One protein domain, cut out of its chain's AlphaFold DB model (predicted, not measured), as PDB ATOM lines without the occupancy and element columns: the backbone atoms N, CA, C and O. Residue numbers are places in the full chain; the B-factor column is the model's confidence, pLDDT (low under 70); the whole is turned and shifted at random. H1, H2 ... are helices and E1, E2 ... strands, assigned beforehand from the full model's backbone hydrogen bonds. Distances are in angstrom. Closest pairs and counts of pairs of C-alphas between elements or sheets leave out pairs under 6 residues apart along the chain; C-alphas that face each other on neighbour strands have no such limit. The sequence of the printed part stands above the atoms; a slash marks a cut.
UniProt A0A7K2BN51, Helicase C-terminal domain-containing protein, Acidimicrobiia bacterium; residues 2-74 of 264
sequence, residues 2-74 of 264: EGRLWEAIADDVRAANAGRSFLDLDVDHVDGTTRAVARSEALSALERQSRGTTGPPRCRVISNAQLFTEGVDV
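This is residues 2 to 74 of the 264 residues of the protein "Helicase C-terminal domain-containing protein" of Acidimicrobiia bacterium (UniProt A0A7K2BN51). A narrow ribbon of two parallel strands, E1 and E2, runs between two helices that stay apart: H1 packs along E1, and H2 sits on the other side, reaching both strands. The stretch after E2, residues 65 to 74, makes a loop that folds back towards H2. The printed part has 73 residues, in the order H1, E1, H2, E2, and its class is mixed, helices and strands. It is only just loose, close to compact, with a radius of gyration of the C-alphas of 13.6 A, and flat, spanning 38 by 29 by 15 A.

E1, residues 24 to 30, and E2, residues 58 to 64, are parallel neighbours, 20 degrees between their directions. N 28 and O 61, 2.9 A apart, and N 61 and O 26, 2.8 A apart, are within hydrogen-bond range. H1, residues 3 to 17, comes closest to E1 at the C-alphas of Ala 10 and Val 27, 5.4 A apart; H1 and E2 are apart. H2, residues 36 to 47, comes closest to E2 at the C-alphas of Leu 46 and Arg 60, 6.2 A apart, and to E1 at those of Arg 39 and Val 30, 6.4 A apart. H1 and H2 are apart. E1, H2 and E2 form a strand-helix-strand unit, two parallel neighbour strands with a helix between them along the chain, and its crossover is right-handed. Every O i to N i+4 pair is within hydrogen-bond range in H1, and 6 of 8 in H2.

E1 is 20.1 A long from first to last C-alpha, E2 19.6 A, H1 21.3 A and H2 17.4 A. H1 begins at C-alpha 3 (-3.924, 18.669, -23.388), and E2 ends at C-alpha 64 (-15.477, 19.424, -24.061).

The two C-alphas farthest apart, of Gly 19 and Glu 70, are 39.7 A apart. The printed part has no cut; the link E1 to H2 is tight, and no link is long. The mean pLDDT of the printed part is 72.0, with low confidence at, among others, residues 13 to 21, 48 to 55 and 66 to 73.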
ATOM      1  N   GLU A   2      -3.399  14.887 -21.262       48.62
ATOM      2  CA  GLU A   2      -4.515  15.021 -22.221       48.62
ATOM      3  C   GLU A   2      -4.484  16.289 -23.092       48.62
ATOM      4  O   GLU A   2      -4.806  16.202 -24.270       48.62
ATOM      5  N   GLY A   3      -4.006  17.434 -22.585       51.12
ATOM      6  CA  GLY A   3      -3.924  18.669 -23.388       51.12
ATOM      7  C   GLY A   3      -3.079  18.551 -24.669       51.12
ATOM      8  O   GLY A   3      -3.424  19.147 -25.679       51.12
ATOM      9  N   ARG A   4      -2.034  17.704 -24.672       58.12
ATOM     10  CA  ARG A   4      -1.201  17.471 -25.871       58.12
ATOM     11  C   ARG A   4      -1.870  16.572 -26.912       58.12
ATOM     12  O   ARG A   4      -1.494  16.627 -28.076       58.12
ATOM     13  N   LEU A   5      -2.815  15.722 -26.500       68.25
ATOM     14  CA  LEU A   5      -3.523  14.824 -27.415       68.25
ATOM     15  C   LEU A   5      -4.488  15.617 -28.300       68.25
ATOM     16  O   LEU A   5      -4.537  15.398 -29.503       68.25
ATOM     17  N   TRP A   6      -5.219  16.567 -27.714       65.31
ATOM     18  CA  TRP A   6      -6.172  17.392 -28.456       65.31
ATOM     19  C   TRP A   6      -5.504  18.412 -29.368       65.31
ATOM     20  O   TRP A   6      -6.008  18.644 -30.460       65.31
ATOM     21  N   GLU A   7      -4.360  18.969 -28.963       64.44
ATOM     22  CA  GLU A   7      -3.533  19.799 -29.845       64.44
ATOM     23  C   GLU A   7      -3.059  18.998 -31.067       64.44
ATOM     24  O   GLU A   7      -3.219  19.463 -32.191       64.44
ATOM     25  N   ALA A   8      -2.586  17.761 -30.866       70.19
ATOM     26  CA  ALA A   8      -2.193  16.878 -31.965       70.19
ATOM     27  C   ALA A   8      -3.375  16.529 -32.886       70.19
ATOM     28  O   ALA A   8      -3.247  16.638 -34.097       70.19
ATOM     29  N   ILE A   9      -4.547  16.201 -32.329       70.19
ATOM     30  CA  ILE A   9      -5.763  15.943 -33.121       70.19
ATOM     31  C   ILE A   9      -6.182  17.194 -33.902       70.19
ATOM     32  O   ILE A   9      -6.556  17.095 -35.066       70.19
ATOM     33  N   ALA A  10      -6.134  18.378 -33.287       66.62
ATOM     34  CA  ALA A  10      -6.465  19.626 -33.967       66.62
ATOM     35  C   ALA A  10      -5.496  19.903 -35.126       66.62
ATOM     36  O   ALA A  10      -5.932  20.321 -36.199       66.62
ATOM     37  N   ASP A  11      -4.206  19.631 -34.938       69.38
ATOM     38  CA  ASP A  11      -3.191  19.783 -35.978       69.38
ATOM     39  C   ASP A  11      -3.338  18.741 -37.094       69.38
ATOM     40  O   ASP A  11      -3.286  19.115 -38.267       69.38
ATOM     41  N   ASP A  12      -3.628  17.481 -36.765       71.19
ATOM     42  CA  ASP A  12      -3.918  16.422 -37.739       71.19
ATOM     43  C   ASP A  12      -5.170  16.755 -38.555       71.19
ATOM     44  O   ASP A  12      -5.173  16.653 -39.783       71.19
ATOM     45  N   VAL A  13      -6.224  17.249 -37.901       68.31
ATOM     46  CA  VAL A  13      -7.454  17.698 -38.563       68.31
ATOM     47  C   VAL A  13      -7.181  18.896 -39.473       68.31
ATOM     48  O   VAL A  13      -7.687  18.937 -40.597       68.31
ATOM     49  N   ARG A  14      -6.375  19.875 -39.044       66.25
ATOM     50  CA  ARG A  14      -5.972  21.003 -39.904       66.25
ATOM     51  C   ARG A  14      -5.140  20.527 -41.092       66.25
ATOM     52  O   ARG A  14      -5.398  20.962 -42.212       66.25
ATOM     53  N   ALA A  15      -4.191  19.618 -40.878       68.38
ATOM     54  CA  ALA A  15      -3.351  19.051 -41.930       68.38
ATOM     55  C   ALA A  15      -4.181  18.251 -42.948       68.38
ATOM     56  O   ALA A  15      -4.038  18.456 -44.154       68.38
ATOM     57  N   ALA A  16      -5.113  17.420 -42.479       66.12
ATOM     58  CA  ALA A  16      -6.041  16.664 -43.317       66.12
ATOM     59  C   ALA A  16      -7.018  17.571 -44.088       66.12
ATOM     60  O   ALA A  16      -7.413  17.262 -45.216       66.12
ATOM     61  N   ASN A  17      -7.397  18.716 -43.511       63.47
ATOM     62  CA  ASN A  17      -8.262  19.697 -44.167       63.47
ATOM     63  C   ASN A  17      -7.509  20.686 -45.070       63.47
ATOM     64  O   ASN A  17      -8.159  21.338 -45.884       63.47
ATOM     65  N   ALA A  18      -6.175  20.773 -45.018       60.69
ATOM     66  CA  ALA A  18      -5.392  21.696 -45.848       60.69
ATOM     67  C   ALA A  18      -5.581  21.472 -47.367       60.69
ATOM     68  O   ALA A  18      -5.345  22.379 -48.161       60.69
ATOM     69  N   GLY A  19      -6.049  20.285 -47.776       56.78
ATOM     70  CA  GLY A  19      -6.426  19.963 -49.158       56.78
ATOM     71  C   GLY A  19      -7.906  20.183 -49.513       56.78
ATOM     72  O   GLY A  19      -8.291  19.958 -50.660       56.78
ATOM     73  N   ARG A  20      -8.763  20.591 -48.566       61.72
ATOM     74  CA  ARG A  20     -10.217  20.722 -48.763       61.72
ATOM     75  C   ARG A  20     -10.595  22.190 -48.975       61.72
ATOM     76  O   ARG A  20     -10.543  23.000 -48.063       61.72
ATOM     77  N   SER A  21     -11.023  22.538 -50.189       59.91
ATOM     78  CA  SER A  21     -11.302  23.930 -50.585       59.91
ATOM     79  C   SER A  21     -12.653  24.490 -50.118       59.91
ATOM     80  O   SER A  21     -12.930  25.666 -50.342       59.91
ATOM     81  N   PHE A  22     -13.512  23.668 -49.504       71.19
ATOM     82  CA  PHE A  22     -14.908  24.032 -49.240       71.19
ATOM     83  C   PHE A  22     -15.195  24.479 -47.798       71.19
ATOM     84  O   PHE A  22     -16.263  25.042 -47.570       71.19
ATOM     85  N   LEU A  23     -14.296  24.232 -46.832       75.50
ATOM     86  CA  LEU A  23     -14.505  24.564 -45.415       75.50
ATOM     87  C   LEU A  23     -13.170  24.743 -44.674       75.50
ATOM     88  O   LEU A  23     -12.322  23.857 -44.719       75.50
ATOM     89  N   ASP A  24     -13.015  25.855 -43.957       76.50
ATOM     90  CA  ASP A  24     -11.905  26.109 -43.028       76.50
ATOM     91  C   ASP A  24     -12.332  25.670 -41.617       76.50
ATOM     92  O   ASP A  24     -13.249  26.254 -41.036       76.50
ATOM     93  N   LEU A  25     -11.743  24.592 -41.096       78.44
ATOM     94  CA  LEU A  25     -12.140  23.975 -39.828       78.44
ATOM     95  C   LEU A  25     -11.133  24.308 -38.723       78.44
ATOM     96  O   LEU A  25      -9.961  23.955 -38.822       78.44
ATOM     97  N   ASP A  26     -11.615  24.913 -37.641       79.25
ATOM     98  CA  ASP A  26     -10.832  25.158 -36.431       79.25
ATOM     99  C   ASP A  26     -11.380  24.332 -35.266       79.25
ATOM    100  O   ASP A  26     -12.587  24.319 -35.013       79.25
ATOM    101  N   VAL A  27     -10.492  23.635 -34.564       82.69
ATOM    102  CA  VAL A  27     -10.842  22.723 -33.472       82.69
ATOM    103  C   VAL A  27     -10.124  23.174 -32.212       82.69
ATOM    104  O   VAL A  27      -8.919  23.412 -32.233       82.69
ATOM    105  N   ASP A  28     -10.875  23.274 -31.120       83.44
ATOM    106  CA  ASP A  28     -10.364  23.621 -29.797       83.44
ATOM    107  C   ASP A  28     -10.901  22.642 -28.740       83.44
ATOM    108  O   ASP A  28     -11.898  21.941 -28.963       83.44
ATOM    109  N   HIS A  29     -10.248  22.593 -27.582       84.31
ATOM    110  CA  HIS A  29     -10.646  21.774 -26.445       84.31
ATOM    111  C   HIS A  29     -10.726  22.614 -25.179       84.31
ATOM    112  O   HIS A  29      -9.805  23.343 -24.823       84.31
ATOM    113  N   VAL A  30     -11.822  22.447 -24.451       84.19
ATOM    114  CA  VAL A  30     -11.977  23.030 -23.122       84.19
ATOM    115  C   VAL A  30     -12.277  21.881 -22.157       84.19
ATOM    116  O   VAL A  30     -13.051  20.977 -22.473       84.19
ATOM    117  N   ASP A  31     -11.737  21.941 -20.942       84.25
ATOM    118  CA  ASP A  31     -12.086  21.042 -19.831       84.25
ATOM    119  C   ASP A  31     -12.171  21.777 -18.475       84.25
ATOM    120  O   ASP A  31     -12.072  23.006 -18.389       84.25
ATOM    121  N   GLY A  32     -12.352  21.022 -17.385       80.31
ATOM    122  CA  GLY A  32     -12.388  21.558 -16.019       80.31
ATOM    123  C   GLY A  32     -11.075  22.190 -15.534       80.31
ATOM    124  O   GLY A  32     -11.090  22.930 -14.552       80.31
ATOM    125  N   THR A  33      -9.949  21.940 -16.209       82.88
ATOM    126  CA  THR A  33      -8.643  22.549 -15.903       82.88
ATOM    127  C   THR A  33      -8.423  23.866 -16.649       82.88
ATOM    128  O   THR A  33      -7.549  24.661 -16.289       82.88
ATOM    129  N   THR A  34      -9.246  24.142 -17.662       83.69
ATOM    130  CA  THR A  34      -9.157  25.353 -18.473       83.69
ATOM    131  C   THR A  34      -9.575  26.582 -17.662       83.69
ATOM    132  O   THR A  34     -10.666  26.649 -17.090       83.69
ATOM    133  N   ARG A  35      -8.706  27.602 -17.618       84.94
ATOM    134  CA  ARG A  35      -8.964  28.855 -16.887       84.94
ATOM    135  C   ARG A  35     -10.239  29.531 -17.396       84.94
ATOM    136  O   ARG A  35     -10.471  29.589 -18.599       84.94
ATOM    137  N   ALA A  36     -11.006  30.140 -16.489       84.12
ATOM    138  CA  ALA A  36     -12.283  30.784 -16.816       84.12
ATOM    139  C   ALA A  36     -12.187  31.815 -17.958       84.12
ATOM    140  O   ALA A  36     -13.075  31.855 -18.805       84.12
ATOM    141  N   VAL A  37     -11.099  32.595 -18.009       86.38
ATOM    142  CA  VAL A  37     -10.841  33.568 -19.087       86.38
ATOM    143  C   VAL A  37     -10.683  32.865 -20.437       86.38
ATOM    144  O   VAL A  37     -11.421  33.175 -21.363       86.38
ATOM    145  N   ALA A  38      -9.807  31.859 -20.519       85.56
ATOM    146  CA  ALA A  38      -9.572  31.100 -21.751       85.56
ATOM    147  C   ALA A  38     -10.836  30.356 -22.216       85.56
ATOM    148  O   ALA A  38     -11.167  30.356 -23.396       85.56
ATOM    149  N   ARG A  39     -11.607  29.793 -21.275       85.25
ATOM    150  CA  ARG A  39     -12.908  29.180 -21.569       85.25
ATOM    151  C   ARG A  39     -13.896  30.183 -22.170       85.25
ATOM    152  O   ARG A  39     -14.580  29.851 -23.131       85.25
ATOM    153  N   SER A  40     -13.993  31.388 -21.603       83.69
ATOM    154  CA  SER A  40     -14.875  32.433 -22.134       83.69
ATOM    155  C   SER A  40     -14.438  32.866 -23.531       83.69
ATOM    156  O   SER A  40     -15.282  33.010 -24.407       83.69
ATOM    157  N   GLU A  41     -13.133  33.032 -23.753       84.62
ATOM    158  CA  GLU A  41     -12.577  33.387 -25.061       84.62
ATOM    159  C   GLU A  41     -12.898  32.328 -26.119       84.62
ATOM    160  O   GLU A  41     -13.360  32.690 -27.202       84.62
ATOM    161  N   ALA A  42     -12.723  31.042 -25.790       83.62
ATOM    162  CA  ALA A  42     -13.048  29.926 -26.674       83.62
ATOM    163  C   ALA A  42     -14.550  29.892 -27.012       83.62
ATOM    164  O   ALA A  42     -14.927  29.817 -28.180       83.62
ATOM    165  N   LEU A  43     -15.429  30.046 -26.014       83.88
ATOM    166  CA  LEU A  43     -16.882  30.053 -26.229       83.88
ATOM    167  C   LEU A  43     -17.356  31.260 -27.049       83.88
ATOM    168  O   LEU A  43     -18.131  31.087 -27.987       83.88
ATOM    169  N   SER A  44     -16.846  32.467 -26.788       81.44
ATOM    170  CA  SER A  44     -17.115  33.648 -27.628       81.44
ATOM    171  C   SER A  44     -16.551  33.496 -29.046       81.44
ATOM    172  O   SER A  44     -16.963  34.185 -29.980       81.44
ATOM    173  N   ALA A  45     -15.591  32.592 -29.244       80.56
ATOM    174  CA  ALA A  45     -15.066  32.254 -30.556       80.56
ATOM    175  C   ALA A  45     -16.057  31.452 -31.417       80.56
ATOM    176  O   ALA A  45     -15.900  31.479 -32.640       80.56
ATOM    177  N   LEU A  46     -17.055  30.789 -30.812       79.94
ATOM    178  CA  LEU A  46     -18.134  30.082 -31.516       79.94
ATOM    179  C   LEU A  46     -19.173  31.032 -32.125       79.94
ATOM    180  O   LEU A  46     -19.760  30.707 -33.149       79.94
ATOM    181  N   GLU A  47     -19.390  32.212 -31.535       73.69
ATOM    182  CA  GLU A  47     -20.372  33.191 -32.036       73.69
ATOM    183  C   GLU A  47     -19.933  33.899 -33.318       73.69
ATOM    184  O   GLU A  47     -20.763  34.425 -34.063       73.69
ATOM    185  N   ARG A  48     -18.621  33.962 -33.571       64.88
ATOM    186  CA  ARG A  48     -18.052  34.737 -34.677       64.88
ATOM    187  C   ARG A  48     -18.346  34.069 -36.021       64.88
ATOM    188  O   ARG A  48     -17.510  33.361 -36.577       64.88
ATOM    189  N   GLN A  49     -19.530  34.349 -36.564       60.94
ATOM    190  CA  GLN A  49     -19.895  33.994 -37.931       60.94
ATOM    191  C   GLN A  49     -18.954  34.687 -38.921       60.94
ATOM    192  O   GLN A  49     -18.750  35.902 -38.875       60.94
ATOM    193  N   SER A  50     -18.425  33.920 -39.871       55.53
ATOM    194  CA  SER A  50     -17.667  34.452 -41.009       55.53
ATOM    195  C   SER A  50     -18.623  35.031 -42.056       55.53
ATOM    196  O   SER A  50     -18.739  34.516 -43.164       55.53
ATOM    197  N   ARG A  51     -19.376  36.082 -41.709       53.66
ATOM    198  CA  ARG A  51     -20.140  36.846 -42.706       53.66
ATOM    199  C   ARG A  51     -19.200  37.860 -43.362       53.66
ATOM    200  O   ARG A  51     -18.706  38.763 -42.696       53.66
ATOM    201  N   GLY A  52     -18.961  37.713 -44.668       54.56
ATOM    202  CA  GLY A  52     -18.253  38.711 -45.488       54.56
ATOM    203  C   GLY A  52     -16.756  38.479 -45.726       54.56
ATOM    204  O   GLY A  52     -16.083  39.377 -46.223       54.56
ATOM    205  N   THR A  53     -16.213  37.301 -45.412       57.62
ATOM    206  CA  THR A  53     -14.823  36.952 -45.745       57.62
ATOM    207  C   THR A  53     -14.732  36.356 -47.151       57.62
ATOM    208  O   THR A  53     -15.471  35.433 -47.474       57.62
ATOM    209  N   THR A  54     -13.797  36.828 -47.979       61.66
ATOM    210  CA  THR A  54     -13.518  36.338 -49.349       61.66
ATOM    211  C   THR A  54     -12.830  34.960 -49.396       61.66
ATOM    212  O   THR A  54     -12.054  34.684 -50.306       61.66
ATOM    213  N   GLY A  55     -13.075  34.100 -48.403       69.06
ATOM    214  CA  GLY A  55     -12.462  32.778 -48.245       69.06
ATOM    215  C   GLY A  55     -13.504  31.675 -48.026       69.06
ATOM    216  O   GLY A  55     -14.702  31.970 -48.001       69.06
ATOM    217  N   PRO A  56     -13.070  30.411 -47.873       72.19
ATOM    218  CA  PRO A  56     -13.977  29.316 -47.547       72.19
ATOM    219  C   PRO A  56     -14.718  29.601 -46.228       72.19
ATOM    220  O   PRO A  56     -14.174  30.273 -45.345       72.19
ATOM    221  N   PRO A  57     -15.964  29.114 -46.078       76.50
ATOM    222  CA  PRO A  57     -16.700  29.251 -44.829       76.50
ATOM    223  C   PRO A  57     -15.891  28.648 -43.677       76.50
ATOM    224  O   PRO A  57     -15.284  27.590 -43.833       76.50
ATOM    225  N   ARG A  58     -15.882  29.318 -42.520       78.69
ATOM    226  CA  ARG A  58     -15.228  28.801 -41.313       78.69
ATOM    227  C   ARG A  58     -16.206  28.020 -40.455       78.69
ATOM    228  O   ARG A  58     -17.280  28.529 -40.140       78.69
ATOM    229  N   CYS A  59     -15.801  26.834 -40.025       83.00
ATOM    230  CA  CYS A  59     -16.473  26.047 -39.003       83.00
ATOM    231  C   CYS A  59     -15.565  25.962 -37.778       83.00
ATOM    232  O   CYS A  59     -14.381  25.661 -37.906       83.00
ATOM    233  N   ARG A  60     -16.115  26.230 -36.593       85.94
ATOM    234  CA  ARG A  60     -15.389  26.063 -35.335       85.94
ATOM    235  C   ARG A  60     -16.045  24.983 -34.494       85.94
ATOM    236  O   ARG A  60     -17.248  25.023 -34.251       85.94
ATOM    237  N   VAL A  61     -15.234  24.044 -34.032       87.56
ATOM    238  CA  VAL A  61     -15.649  22.918 -33.200       87.56
ATOM    239  C   VAL A  61     -14.942  23.030 -31.860       87.56
ATOM    240  O   VAL A  61     -13.727  23.180 -31.804       87.56
ATOM    241  N   ILE A  62     -15.707  22.946 -30.774       87.31
ATOM    242  CA  ILE A  62     -15.153  22.871 -29.422       87.31
ATOM    243  C   ILE A  62     -15.514  21.517 -28.829       87.31
ATOM    244  O   ILE A  62     -16.689  21.232 -28.574       87.31
ATOM    245  N   SER A  63     -14.499  20.692 -28.587       87.06
ATOM    246  CA  SER A  63     -14.657  19.486 -27.782       87.06
ATOM    247  C   SER A  63     -14.634  19.860 -26.300       87.06
ATOM    248  O   SER A  63     -13.979  20.818 -25.881       87.06
ATOM    249  N   ASN A  64     -15.408  19.141 -25.487       82.44
ATOM    250  CA  ASN A  64     -15.477  19.424 -24.061       82.44
ATOM    251  C   ASN A  64     -15.680  18.177 -23.209       82.44
ATOM    252  O   ASN A  64     -16.426  17.264 -23.575       82.44
ATOM    253  N   ALA A  65     -15.092  18.214 -22.016       74.88
ATOM    254  CA  ALA A  65     -15.370  17.281 -20.937       74.88
ATOM    255  C   ALA A  65     -15.907  18.043 -19.716       74.88
ATOM    256  O   ALA A  65     -15.275  18.971 -19.220       74.88
ATOM    257  N   GLN A  66     -17.088  17.641 -19.229       66.62
ATOM    258  CA  GLN A  66     -17.677  18.090 -17.952       66.62
ATOM    259  C   GLN A  66     -17.890  19.612 -17.791       66.62
ATOM    260  O   GLN A  66     -17.997  20.107 -16.672       66.62
ATOM    261  N   LEU A  67     -17.986  20.365 -18.889       62.53
ATOM    262  CA  LEU A  67     -17.982  21.832 -18.848       62.53
ATOM    263  C   LEU A  67     -19.331  22.523 -18.842       62.53
ATOM    264  O   LEU A  67     -19.414  23.671 -18.418       62.53
ATOM    265  N   PHE A  68     -20.382  21.857 -19.307       61.22
ATOM    266  CA  PHE A  68     -21.732  22.419 -19.287       61.22
ATOM    267  C   PHE A  68     -22.416  22.163 -17.939       61.22
ATOM    268  O   PHE A  68     -23.550  21.701 -17.875       61.22
ATOM    269  N   THR A  69     -21.692  22.421 -16.851       53.28
ATOM    270  CA  THR A  69     -22.264  22.582 -15.513       53.28
ATOM    271  C   THR A  69     -22.902  23.974 -15.395       53.28
ATOM    272  O   THR A  69     -22.664  24.850 -16.231       53.28
ATOM    273  N   GLU A  70     -23.799  24.165 -14.422       52.81
ATOM    274  CA  GLU A  70     -24.568  25.409 -14.252       52.81
ATOM    275  C   GLU A  70     -23.689  26.673 -14.335       52.81
ATOM    276  O   GLU A  70     -22.632  26.754 -13.712       52.81
ATOM    277  N   GLY A  71     -24.142  27.676 -15.100       57.25
ATOM    278  CA  GLY A  71     -23.526  29.010 -15.153       57.25
ATOM    279  C   GLY A  71     -22.651  29.327 -16.374       57.25
ATOM    280  O   GLY A  71     -22.145  30.443 -16.461       57.25
ATOM    281  N   VAL A  72     -22.483  28.406 -17.331       65.69
ATOM    282  CA  VAL A  72     -21.777  28.688 -18.597       65.69
ATOM    283  C   VAL A  72     -22.761  29.166 -19.669       65.69
ATOM    284  O   VAL A  72     -23.699  28.445 -20.037       65.69
ATOM    285  N   ASP A  73     -22.549  30.381 -20.184       67.44
ATOM    286  CA  ASP A  73     -23.318  30.882 -21.319       67.44
ATOM    287  C   ASP A  73     -22.700  30.403 -22.632       67.44
ATOM    288  O   ASP A  73     -21.576  30.747 -22.990       67.44
ATOM    289  N   VAL A  74     -23.441  29.533 -23.308       73.62
ATOM    290  CA  VAL A  74     -23.095  28.993 -24.618       73.62
ATOM    291  C   VAL A  74     -24.081  29.594 -25.609       73.62
ATOM    292  O   VAL A  74     -25.299  29.489 -25.356       73.62
TER     293      VAL A  74